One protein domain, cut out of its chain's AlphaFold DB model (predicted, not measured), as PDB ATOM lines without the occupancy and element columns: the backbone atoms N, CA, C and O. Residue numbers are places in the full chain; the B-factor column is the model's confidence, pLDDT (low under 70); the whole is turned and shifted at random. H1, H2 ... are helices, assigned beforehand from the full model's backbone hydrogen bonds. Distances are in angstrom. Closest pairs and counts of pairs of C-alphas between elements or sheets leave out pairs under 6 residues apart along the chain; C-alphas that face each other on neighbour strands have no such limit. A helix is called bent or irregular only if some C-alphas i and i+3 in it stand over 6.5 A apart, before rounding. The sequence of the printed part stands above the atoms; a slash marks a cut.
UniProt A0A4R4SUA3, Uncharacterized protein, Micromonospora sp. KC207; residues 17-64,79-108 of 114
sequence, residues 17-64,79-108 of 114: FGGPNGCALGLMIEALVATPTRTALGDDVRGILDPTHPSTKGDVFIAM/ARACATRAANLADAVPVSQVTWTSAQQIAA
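This is residues 17 to 64 and 79 to 108 of the 114 residues of an uncharacterized protein of Micromonospora sp. KC207 (UniProt A0A4R4SUA3). Two separate pieces with an open gap between them make up this domain: on one side the long helix H1, with a long loop stretch that swings away from it and folds back past it, and on the other an open arm of two shorter helices, H2 and H3, joined end to end through a link. No helix packs on another, and H3 runs in nearly the same direction as H1 at a distance. The printed part has 78 residues with three named helices, in the order H1, H2, H3, and no named strand; the class is all helix, with 42 residues in the named helices. The whole is extended, with a radius of gyration of the C-alphas of 18.2 A, and spans 42 by 37 by 29 A.

H1, residues 20 to 37, is the longest helix and touches no helix. It is apart from H2, residues 79 to 90, and apart from H3, residues 97 to 108: in neither case is a C-alpha of the one within 8 A of the other. H2 and H3 are also apart, though they follow each other in the chain. The N-to-C direction is (-0.91, -0.41, 0.07) for H1, (-0.69, 0.67, 0.27) for H2 and (-0.95, -0.31, -0.01) for H3. In H2 and H3 every O i to N i+4 pair is within hydrogen-bond range; in H1 13 of 14 are.

H1 has 18 residues and begins at C-alpha 20, at (26.998, 14.730, -47.503); its first and last C-alphas are 25.8 A apart. It is neither bent nor irregular, but only just: C-alphas 33 and 36 are 6.3 A apart. H2 has 12 residues and begins at C-alpha 79, at (17.285, 25.465, -22.954), with 16.7 A from first to last C-alpha. H3, also 12 residues and 16.8 A from first to last C-alpha, ends at C-alpha 108, at (-13.003, 39.387, -39.175).

The C-alphas of Pro 20 and Ala 108 are the two farthest apart, at 47.7 A. Residues 65 to 78 are not printed, and C-alphas 64 and 79 are 21.2 A apart across this cut, which lies in the link from H1 to H2. The link from H2 to H3, 6 residues, is short but not tight. Residues 38 to 64 hold no named element. Residues 18 to 24, 86 to 92 and 94 to 108 stand free. The mean pLDDT of the printed part is 95.2, and no printed residue is under 70.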
ATOM      1  N   PHE A  17      22.494  20.933 -44.251       94.81
ATOM      2  CA  PHE A  17      23.439  21.208 -43.173       94.81
ATOM      3  C   PHE A  17      24.445  20.059 -43.018       94.81
ATOM      4  O   PHE A  17      24.046  18.908 -42.950       94.81
ATOM      5  N   GLY A  18      25.744  20.344 -42.890       94.06
ATOM      6  CA  GLY A  18      26.749  19.292 -42.676       94.06
ATOM      7  C   GLY A  18      27.098  18.483 -43.933       94.06
ATOM      8  O   GLY A  18      27.673  17.399 -43.828       94.06
ATOM      9  N   GLY A  19      26.770  18.999 -45.122       95.25
ATOM     10  CA  GLY A  19      27.218  18.437 -46.396       95.25
ATOM     11  C   GLY A  19      26.652  17.033 -46.665       95.25
ATOM     12  O   GLY A  19      25.456  16.818 -46.456       95.25
ATOM     13  N   PRO A  20      27.472  16.065 -47.126       97.12
ATOM     14  CA  PRO A  20      26.998  14.730 -47.503       97.12
ATOM     15  C   PRO A  20      26.253  13.988 -46.388       97.12
ATOM     16  O   PRO A  20      25.240  13.349 -46.652       97.12
ATOM     17  N   ASN A  21      26.697  14.123 -45.134       96.88
ATOM     18  CA  ASN A  21      26.041  13.467 -44.000       96.88
ATOM     19  C   ASN A  21      24.660  14.068 -43.716       96.88
ATOM     20  O   ASN A  21      23.724  13.339 -43.403       96.88
ATOM     21  N   GLY A  22      24.514  15.385 -43.870       97.12
ATOM     22  CA  GLY A  22      23.212  16.041 -43.784       97.12
ATOM     23  C   GLY A  22      22.263  15.632 -44.891       97.12
ATOM     24  O   GLY A  22      21.083  15.424 -44.640       97.12
ATOM     25  N   CYS A  23      22.793  15.493 -46.108       97.12
ATOM     26  CA  CYS A  23      22.033  15.001 -47.250       97.12
ATOM     27  C   CYS A  23      21.513  13.581 -46.983       97.12
ATOM     28  O   CYS A  23      20.313  13.333 -47.077       97.12
ATOM     29  N   ALA A  24      22.399  12.675 -46.555       98.00
ATOM     30  CA  ALA A  24      22.033  11.306 -46.207       98.00
ATOM     31  C   ALA A  24      21.000  11.253 -45.069       98.00
ATOM     32  O   ALA A  24      20.031  10.504 -45.159       98.00
ATOM     33  N   LEU A  25      21.165  12.079 -44.030       97.94
ATOM     34  CA  LEU A  25      20.196  12.188 -42.939       97.94
ATOM     35  C   LEU A  25      18.830  12.696 -43.429       97.94
ATOM     36  O   LEU A  25      17.808  12.153 -43.020       97.94
ATOM     37  N   GLY A  26      18.802  13.703 -44.307       96.50
ATOM     38  CA  GLY A  26      17.567  14.226 -44.899       96.50
ATOM     39  C   GLY A  26      16.804  13.160 -45.685       96.50
ATOM     40  O   GLY A  26      15.619  12.955 -45.434       96.50
ATOM     41  N   LEU A  27      17.502  12.416 -46.550       97.19
ATOM     42  CA  LEU A  27      16.924  11.299 -47.310       97.19
ATOM     43  C   LEU A  27      16.439  10.166 -46.398       97.19
ATOM     44  O   LEU A  27      15.381   9.584 -46.622       97.19
ATOM     45  N   MET A  28      17.195   9.858 -45.342       98.00
ATOM     46  CA  MET A  28      16.789   8.859 -44.356       98.00
ATOM     47  C   MET A  28      15.499   9.278 -43.640       98.00
ATOM     48  O   MET A  28      14.616   8.444 -43.468       98.00
ATOM     49  N   ILE A  29      15.375  10.545 -43.227       97.62
ATOM     50  CA  ILE A  29      14.158  11.064 -42.584       97.62
ATOM     51  C   ILE A  29      12.974  10.996 -43.547       97.62
ATOM     52  O   ILE A  29      11.905  10.543 -43.150       97.62
ATOM     53  N   GLU A  30      13.161  11.394 -44.805       97.38
ATOM     54  CA  GLU A  30      12.120  11.304 -45.828       97.38
ATOM     55  C   GLU A  30      11.622   9.860 -45.995       97.38
ATOM     56  O   GLU A  30      10.423   9.606 -45.875       97.38
ATOM     57  N   ALA A  31      12.533   8.899 -46.168       97.62
ATOM     58  CA  ALA A  31      12.179   7.488 -46.280       97.62
ATOM     59  C   ALA A  31      11.512   6.948 -45.003       97.62
ATOM     60  O   ALA A  31      10.521   6.217 -45.090       97.62
ATOM     61  N   LEU A  32      12.023   7.317 -43.822       98.00
ATOM     62  CA  LEU A  32      11.488   6.902 -42.523       98.00
ATOM     63  C   LEU A  32      10.074   7.435 -42.286       98.00
ATOM     64  O   LEU A  32       9.280   6.753 -41.648       98.00
ATOM     65  N   VAL A  33       9.764   8.632 -42.782       98.25
ATOM     66  CA  VAL A  33       8.428   9.214 -42.687       98.25
ATOM     67  C   VAL A  33       7.519   8.597 -43.740       98.25
ATOM     68  O   VAL A  33       6.560   7.923 -43.385       98.25
ATOM     69  N   ALA A  34       7.837   8.778 -45.022       97.81
ATOM     70  CA  ALA A  34       6.915   8.501 -46.116       97.81
ATOM     71  C   ALA A  34       6.603   7.012 -46.305       97.81
ATOM     72  O   ALA A  34       5.475   6.664 -46.658       97.81
ATOM     73  N   THR A  35       7.565   6.120 -46.045       97.25
ATOM     74  CA  THR A  35       7.373   4.672 -46.232       97.25
ATOM     75  C   THR A  35       6.274   4.105 -45.322       97.25
ATOM     76  O   THR A  35       5.324   3.518 -45.846       97.25
ATOM     77  N   PRO A  36       6.336   4.255 -43.981       97.25
ATOM     78  CA  PRO A  36       5.289   3.732 -43.105       97.25
ATOM     79  C   PRO A  36       3.972   4.511 -43.195       97.25
ATOM     80  O   PRO A  36       2.913   3.906 -43.032       97.25
ATOM     81  N   THR A  37       4.001   5.822 -43.461       97.56
ATOM     82  CA  THR A  37       2.776   6.638 -43.559       97.56
ATOM     83  C   THR A  37       2.094   6.540 -44.923       97.56
ATOM     84  O   THR A  37       0.945   6.958 -45.046       97.56
ATOM     85  N   ARG A  38       2.774   5.991 -45.941       97.12
ATOM     86  CA  ARG A  38       2.350   5.981 -47.354       97.12
ATOM     87  C   ARG A  38       2.028   7.380 -47.887       97.12
ATOM     88  O   ARG A  38       1.019   7.579 -48.560       97.12
ATOM     89  N   THR A  39       2.877   8.347 -47.560       97.94
ATOM     90  CA  THR A  39       2.727   9.747 -47.994       97.94
ATOM     91  C   THR A  39       3.661  10.086 -49.151       97.94
ATOM     92  O   THR A  39       4.488   9.266 -49.546       97.94
ATOM     93  N   ALA A  40       3.511  11.286 -49.714       97.25
ATOM     94  CA  ALA A  40       4.298  11.726 -50.861       97.25
ATOM     95  C   ALA A  40       5.798  11.901 -50.534       97.25
ATOM     96  O   ALA A  40       6.183  12.012 -49.367       97.25
ATOM     97  N   LEU A  41       6.617  11.939 -51.590       96.75
ATOM     98  CA  LEU A  41       8.074  12.118 -51.571       96.75
ATOM     99  C   LEU A  41       8.458  13.323 -52.444       96.75
ATOM    100  O   LEU A  41       7.809  13.573 -53.459       96.75
ATOM    101  N   GLY A  42       9.526  14.031 -52.080       94.06
ATOM    102  CA  GLY A  42      10.114  15.114 -52.868       94.06
ATOM    103  C   GLY A  42       9.098  16.155 -53.343       94.06
ATOM    104  O   GLY A  42       8.298  16.668 -52.560       94.06
ATOM    105  N   ASP A  43       9.119  16.439 -54.644       94.06
ATOM    106  CA  ASP A  43       8.275  17.457 -55.284       94.06
ATOM    107  C   ASP A  43       6.768  17.120 -55.272       94.06
ATOM    108  O   ASP A  43       5.932  17.992 -55.515       94.06
ATOM    109  N   ASP A  44       6.384  15.877 -54.949       96.12
ATOM    110  CA  ASP A  44       4.976  15.495 -54.779       96.12
ATOM    111  C   ASP A  44       4.412  15.861 -53.393       96.12
ATOM    112  O   ASP A  44       3.207  15.713 -53.145       96.12
ATOM    113  N   VAL A  45       5.246  16.380 -52.485       95.81
ATOM    114  CA  VAL A  45       4.799  16.957 -51.212       95.81
ATOM    115  C   VAL A  45       4.207  18.352 -51.457       95.81
ATOM    116  O   VAL A  45       4.927  19.315 -51.711       95.81
ATOM    117  N   ARG A  46       2.880  18.479 -51.354       95.94
ATOM    118  CA  ARG A  46       2.105  19.706 -51.627       95.94
ATOM    119  C   ARG A  46       1.226  20.075 -50.432       95.94
ATOM    120  O   ARG A  46       1.130  19.307 -49.475       95.94
ATOM    121  N   GLY A  47       0.594  21.247 -50.472       93.88
ATOM    122  CA  GLY A  47      -0.419  21.661 -49.497       93.88
ATOM    123  C   GLY A  47       0.129  22.139 -48.148       93.88
ATOM    124  O   GLY A  47      -0.607  22.177 -47.163       93.88
ATOM    125  N   ILE A  48       1.430  22.459 -48.066       91.44
ATOM    126  CA  ILE A  48       2.057  23.049 -46.862       91.44
ATOM    127  C   ILE A  48       2.152  24.571 -46.987       91.44
ATOM    128  O   ILE A  48       1.832  25.296 -46.047       91.44
ATOM    129  N   LEU A  49       2.632  25.051 -48.136       91.69
ATOM    130  CA  LEU A  49       2.821  26.476 -48.429       91.69
ATOM    131  C   LEU A  49       1.836  26.992 -49.486       91.69
ATOM    132  O   LEU A  49       1.878  28.167 -49.843       91.69
ATOM    133  N   ASP A  50       0.947  26.126 -49.970       89.81
ATOM    134  CA  ASP A  50      -0.152  26.464 -50.859       89.81
ATOM    135  C   ASP A  50      -1.477  26.003 -50.229       89.81
ATOM    136  O   ASP A  50      -1.532  24.909 -49.667       89.81
ATOM    137  N   PRO A  51      -2.545  26.813 -50.293       87.94
ATOM    138  CA  PRO A  51      -3.852  26.431 -49.767       87.94
ATOM    139  C   PRO A  51      -4.718  25.679 -50.794       87.94
ATOM    140  O   PRO A  51      -5.879  25.394 -50.509       87.94
ATOM    141  N   THR A  52      -4.217  25.424 -52.009       95.44
ATOM    142  CA  THR A  52      -5.022  24.879 -53.114       95.44
ATOM    143  C   THR A  52      -5.033  23.356 -53.138       95.44
ATOM    144  O   THR A  52      -5.997  22.768 -53.629       95.44
ATOM    145  N   HIS A  53      -4.005  22.715 -52.581       94.19
ATOM    146  CA  HIS A  53      -3.924  21.267 -52.449       94.19
ATOM    147  C   HIS A  53      -4.042  20.839 -50.982       94.19
ATOM    148  O   HIS A  53      -3.544  21.525 -50.089       94.19
ATOM    149  N   PRO A  54      -4.658  19.677 -50.702       95.06
ATOM    150  CA  PRO A  54      -4.552  19.076 -49.380       95.06
ATOM    151  C   PRO A  54      -3.089  18.733 -49.072       95.06
ATOM    152  O   PRO A  54      -2.328  18.365 -49.969       95.06
ATOM    153  N   SER A  55      -2.705  18.822 -47.796       96.31
ATOM    154  CA  SER A  55      -1.348  18.480 -47.361       96.31
ATOM    155  C   SER A  55      -1.054  16.995 -47.581       96.31
ATOM    156  O   SER A  55      -1.803  16.138 -47.108       96.31
ATOM    157  N   THR A  56       0.038  16.690 -48.285       97.06
ATOM    158  CA  THR A  56       0.454  15.309 -48.604       97.06
ATOM    159  C   THR A  56       1.667  14.829 -47.800       97.06
ATOM    160  O   THR A  56       2.170  13.734 -48.050       97.06
ATOM    161  N   LYS A  57       2.143  15.623 -46.829       96.31
ATOM    162  CA  LYS A  57       3.269  15.286 -45.940       96.31
ATOM    163  C   LYS A  57       2.860  14.246 -44.892       96.31
ATOM    164  O   LYS A  57       1.760  14.305 -44.352       96.31
ATOM    165  N   GLY A  58       3.777  13.348 -44.541       96.38
ATOM    166  CA  GLY A  58       3.638  12.457 -43.386       96.38
ATOM    167  C   GLY A  58       4.291  12.990 -42.113       96.38
ATOM    168  O   GLY A  58       5.104  13.916 -42.144       96.38
ATOM    169  N   ASP A  59       3.961  12.361 -40.990       97.00
ATOM    170  CA  ASP A  59       4.614  12.554 -39.696       97.00
ATOM    171  C   ASP A  59       4.819  11.198 -39.019       97.00
ATOM    172  O   ASP A  59       3.948  10.330 -39.070       97.00
ATOM    173  N   VAL A  60       5.963  11.025 -38.359       97.00
ATOM    174  CA  VAL A  60       6.273   9.843 -37.545       97.00
ATOM    175  C   VAL A  60       6.650  10.298 -36.144       97.00
ATOM    176  O   VAL A  60       7.465  11.201 -35.965       97.00
ATOM    177  N   PHE A  61       6.078   9.633 -35.141       96.19
ATOM    178  CA  PHE A  61       6.383   9.849 -33.732       96.19
ATOM    179  C   PHE A  61       6.985   8.573 -33.145       96.19
ATOM    180  O   PHE A  61       6.411   7.494 -33.275       96.19
ATOM    181  N   ILE A  62       8.131   8.701 -32.478       93.00
ATOM    182  CA  ILE A  62       8.813   7.596 -31.798       93.00
ATOM    183  C   ILE A  62       8.892   7.948 -30.316       93.00
ATOM    184  O   ILE A  62       9.572   8.897 -29.931       93.00
ATOM    185  N   ALA A  63       8.194   7.184 -29.481       90.19
ATOM    186  CA  ALA A  63       8.254   7.312 -28.031       90.19
ATOM    187  C   ALA A  63       9.079   6.161 -27.450       90.19
ATOM    188  O   ALA A  63       8.857   4.999 -27.779       90.19
ATOM    189  N   MET A  64      10.027   6.484 -26.571       85.81
ATOM    190  CA  MET A  64      10.870   5.507 -25.878       85.81
ATOM    191  C   MET A  64      10.765   5.717 -24.371       85.81
ATOM    192  O   MET A  64      10.767   6.853 -23.894       85.81
ATOM    193  N   ALA A  79      17.082  24.389 -23.935       87.56
ATOM    194  CA  ALA A  79      17.285  25.465 -22.954       87.56
ATOM    195  C   ALA A  79      16.970  26.868 -23.516       87.56
ATOM    196  O   ALA A  79      16.275  27.653 -22.872       87.56
ATOM    197  N   ARG A  80      17.401  27.155 -24.756       86.88
ATOM    198  CA  ARG A  80      17.052  28.401 -25.458       86.88
ATOM    199  C   ARG A  80      15.539  28.543 -25.653       86.88
ATOM    200  O   ARG A  80      15.003  29.613 -25.403       86.88
ATOM    201  N   ALA A  81      14.854  27.478 -26.072       89.88
ATOM    202  CA  ALA A  81      13.408  27.505 -26.290       89.88
ATOM    203  C   ALA A  81      12.637  27.730 -24.977       89.88
ATOM    204  O   ALA A  81      11.703  28.525 -24.951       89.88
ATOM    205  N   CYS A  82      13.059  27.098 -23.876       91.69
ATOM    206  CA  CYS A  82      12.496  27.336 -22.545       91.69
ATOM    207  C   CYS A  82      12.676  28.794 -22.104       91.69
ATOM    208  O   CYS A  82      11.721  29.400 -21.628       91.69
ATOM    209  N   ALA A  83      13.870  29.364 -22.303       89.19
ATOM    210  CA  ALA A  83      14.140  30.762 -21.980       89.19
ATOM    211  C   ALA A  83      13.280  31.723 -22.820       89.19
ATOM    212  O   ALA A  83      12.647  32.615 -22.263       89.19
ATOM    213  N   THR A  84      13.180  31.502 -24.137       93.19
ATOM    214  CA  THR A  84      12.293  32.288 -25.012       93.19
ATOM    215  C   THR A  84      10.831  32.170 -24.585       93.19
ATOM    216  O   THR A  84      10.135  33.176 -24.524       93.19
ATOM    217  N   ARG A  85      10.359  30.969 -24.229       94.69
ATOM    218  CA  ARG A  85       8.996  30.774 -23.716       94.69
ATOM    219  C   ARG A  85       8.768  31.541 -22.413       94.69
ATOM    220  O   ARG A  85       7.722  32.159 -22.272       94.69
ATOM    221  N   ALA A  86       9.717  31.496 -21.480       95.44
ATOM    222  CA  ALA A  86       9.615  32.209 -20.210       95.44
ATOM    223  C   ALA A  86       9.552  33.731 -20.414       95.44
ATOM    224  O   ALA A  86       8.692  34.376 -19.826       95.44
ATOM    225  N   ALA A  87      10.392  34.283 -21.294       94.50
ATOM    226  CA  ALA A  87      10.358  35.704 -21.644       94.50
ATOM    227  C   ALA A  87       9.030  36.102 -22.313       94.50
ATOM    228  O   ALA A  87       8.380  37.047 -21.882       94.50
ATOM    229  N   ASN A  88       8.561  35.325 -23.297       97.19
ATOM    230  CA  ASN A  88       7.286  35.590 -23.971       97.19
ATOM    231  C   ASN A  88       6.077  35.545 -23.018       97.19
ATOM    232  O   ASN A  88       5.084  36.217 -23.274       97.19
ATOM    233  N   LEU A  89       6.138  34.726 -21.959       97.25
ATOM    234  CA  LEU A  89       5.105  34.661 -20.920       97.25
ATOM    235  C   LEU A  89       5.157  35.854 -19.959       97.25
ATOM    236  O   LEU A  89       4.117  36.221 -19.420       97.25
ATOM    237  N   ALA A  90       6.345  36.408 -19.709       97.06
ATOM    238  CA  ALA A  90       6.529  37.542 -18.810       97.06
ATOM    239  C   ALA A  90       6.151  38.875 -19.472       97.06
ATOM    240  O   ALA A  90       5.517  39.706 -18.828       97.06
ATOM    241  N   ASP A  91       6.513  39.050 -20.745       95.25
ATOM    242  CA  ASP A  91       6.349  40.317 -21.458       95.25
ATOM    243  C   ASP A  91       5.196  40.240 -22.473       95.25
ATOM    244  O   ASP A  91       4.093  40.720 -22.217       95.25
ATOM    245  N   ALA A  92       5.451  39.635 -23.638       93.31
ATOM    246  CA  ALA A  92       4.488  39.311 -24.692       93.31
ATOM    247  C   ALA A  92       5.194  38.516 -25.807       93.31
ATOM    248  O   ALA A  92       6.424  38.493 -25.891       93.31
ATOM    249  N   VAL A  93       4.430  37.907 -26.721       96.69
ATOM    250  CA  VAL A  93       4.991  37.334 -27.956       96.69
ATOM    251  C   VAL A  93       5.234  38.462 -28.966       96.69
ATOM    252  O   VAL A  93       4.268  39.101 -29.386       96.69
ATOM    253  N   PRO A  94       6.480  38.710 -29.409       95.12
ATOM    254  CA  PRO A  94       6.738  39.700 -30.445       95.12
ATOM    255  C   PRO A  94       6.215  39.188 -31.792       95.12
ATOM    256  O   PRO A  94       6.644  38.143 -32.283       95.12
ATOM    257  N   VAL A  95       5.297  39.934 -32.403       96.12
ATOM    258  CA  VAL A  95       4.706  39.624 -33.712       96.12
ATOM    259  C   VAL A  95       4.967  40.794 -34.656       96.12
ATOM    260  O   VAL A  95       4.891  41.953 -34.257       96.12
ATOM    261  N   SER A  96       5.305  40.501 -35.914       97.31
ATOM    262  CA  SER A  96       5.490  41.553 -36.916       97.31
ATOM    263  C   SER A  96       4.158  42.241 -37.233       97.31
ATOM    264  O   SER A  96       3.107  41.597 -37.227       97.31
ATOM    265  N   GLN A  97       4.195  43.529 -37.577       97.25
ATOM    266  CA  GLN A  97       2.969  44.268 -37.888       97.25
ATOM    267  C   GLN A  97       2.186  43.636 -39.048       97.25
ATOM    268  O   GLN A  97       0.963  43.567 -38.989       97.25
ATOM    269  N   VAL A  98       2.878  43.126 -40.075       97.25
ATOM    270  CA  VAL A  98       2.220  42.462 -41.211       97.25
ATOM    271  C   VAL A  98       1.484  41.195 -40.769       97.25
ATOM    272  O   VAL A  98       0.331  41.004 -41.137       97.25
ATOM    273  N   THR A  99       2.092  40.379 -39.903       96.81
ATOM    274  CA  THR A  99       1.452  39.172 -39.355       96.81
ATOM    275  C   THR A  99       0.240  39.520 -38.493       96.81
ATOM    276  O   THR A  99      -0.789  38.858 -38.596       96.81
ATOM    277  N   TRP A 100       0.342  40.564 -37.664       96.94
ATOM    278  CA  TRP A 100      -0.755  41.009 -36.804       96.94
ATOM    279  C   TRP A 100      -1.954  41.503 -37.617       96.94
ATOM    280  O   TRP A 100      -3.082  41.079 -37.368       96.94
ATOM    281  N   THR A 101      -1.715  42.333 -38.634       97.44
ATOM    282  CA  THR A 101      -2.768  42.811 -39.538       97.44
ATOM    283  C   THR A 101      -3.436  41.655 -40.283       97.44
ATOM    284  O   THR A 101      -4.662  41.582 -40.303       97.44
ATOM    285  N   SER A 102      -2.663  40.713 -40.839       95.62
ATOM    286  CA  SER A 102      -3.236  39.540 -41.514       95.62
ATOM    287  C   SER A 102      -4.070  38.668 -40.573       95.62
ATOM    288  O   SER A 102      -5.129  38.189 -40.967       95.62
ATOM    289  N   ALA A 103      -3.646  38.494 -39.318       95.19
ATOM    290  CA  ALA A 103      -4.423  37.751 -38.329       95.19
ATOM    291  C   ALA A 103      -5.772  38.425 -38.016       95.19
ATOM    292  O   ALA A 103      -6.783  37.734 -37.918       95.19
ATOM    293  N   GLN A 104      -5.810  39.760 -37.906       96.12
ATOM    294  CA  GLN A 104      -7.061  40.504 -37.703       96.12
ATOM    295  C   GLN A 104      -8.018  40.382 -38.891       96.12
ATOM    296  O   GLN A 104      -9.217  40.236 -38.685       96.12
ATOM    297  N   GLN A 105      -7.492  40.420 -40.119       94.69
ATOM    298  CA  GLN A 105      -8.296  40.239 -41.332       94.69
ATOM    299  C   GLN A 105      -8.964  38.863 -41.342       94.69
ATOM    300  O   GLN A 105     -10.180  38.773 -41.458       94.69
ATOM    301  N   ILE A 106      -8.184  37.805 -41.097       93.69
ATOM    302  CA  ILE A 106      -8.718  36.441 -41.009       93.69
ATOM    303  C   ILE A 106      -9.769  36.340 -39.900       93.69
ATOM    304  O   ILE A 106     -10.803  35.717 -40.103       93.69
ATOM    305  N   ALA A 107      -9.528  36.948 -38.735       93.94
ATOM    306  CA  ALA A 107     -10.477  36.916 -37.625       93.94
ATOM    307  C   ALA A 107     -11.813  37.602 -37.960       93.94
ATOM    308  O   ALA A 107     -12.853  37.117 -37.528       93.94
ATOM    309  N   ALA A 108     -11.793  38.690 -38.736       93.19
ATOM    310  CA  ALA A 108     -13.003  39.387 -39.175       93.19
ATOM    311  C   ALA A 108     -13.812  38.591 -40.215       93.19
ATOM    312  O   ALA A 108     -15.033  38.721 -40.269       93.19
TER     313      ALA A 108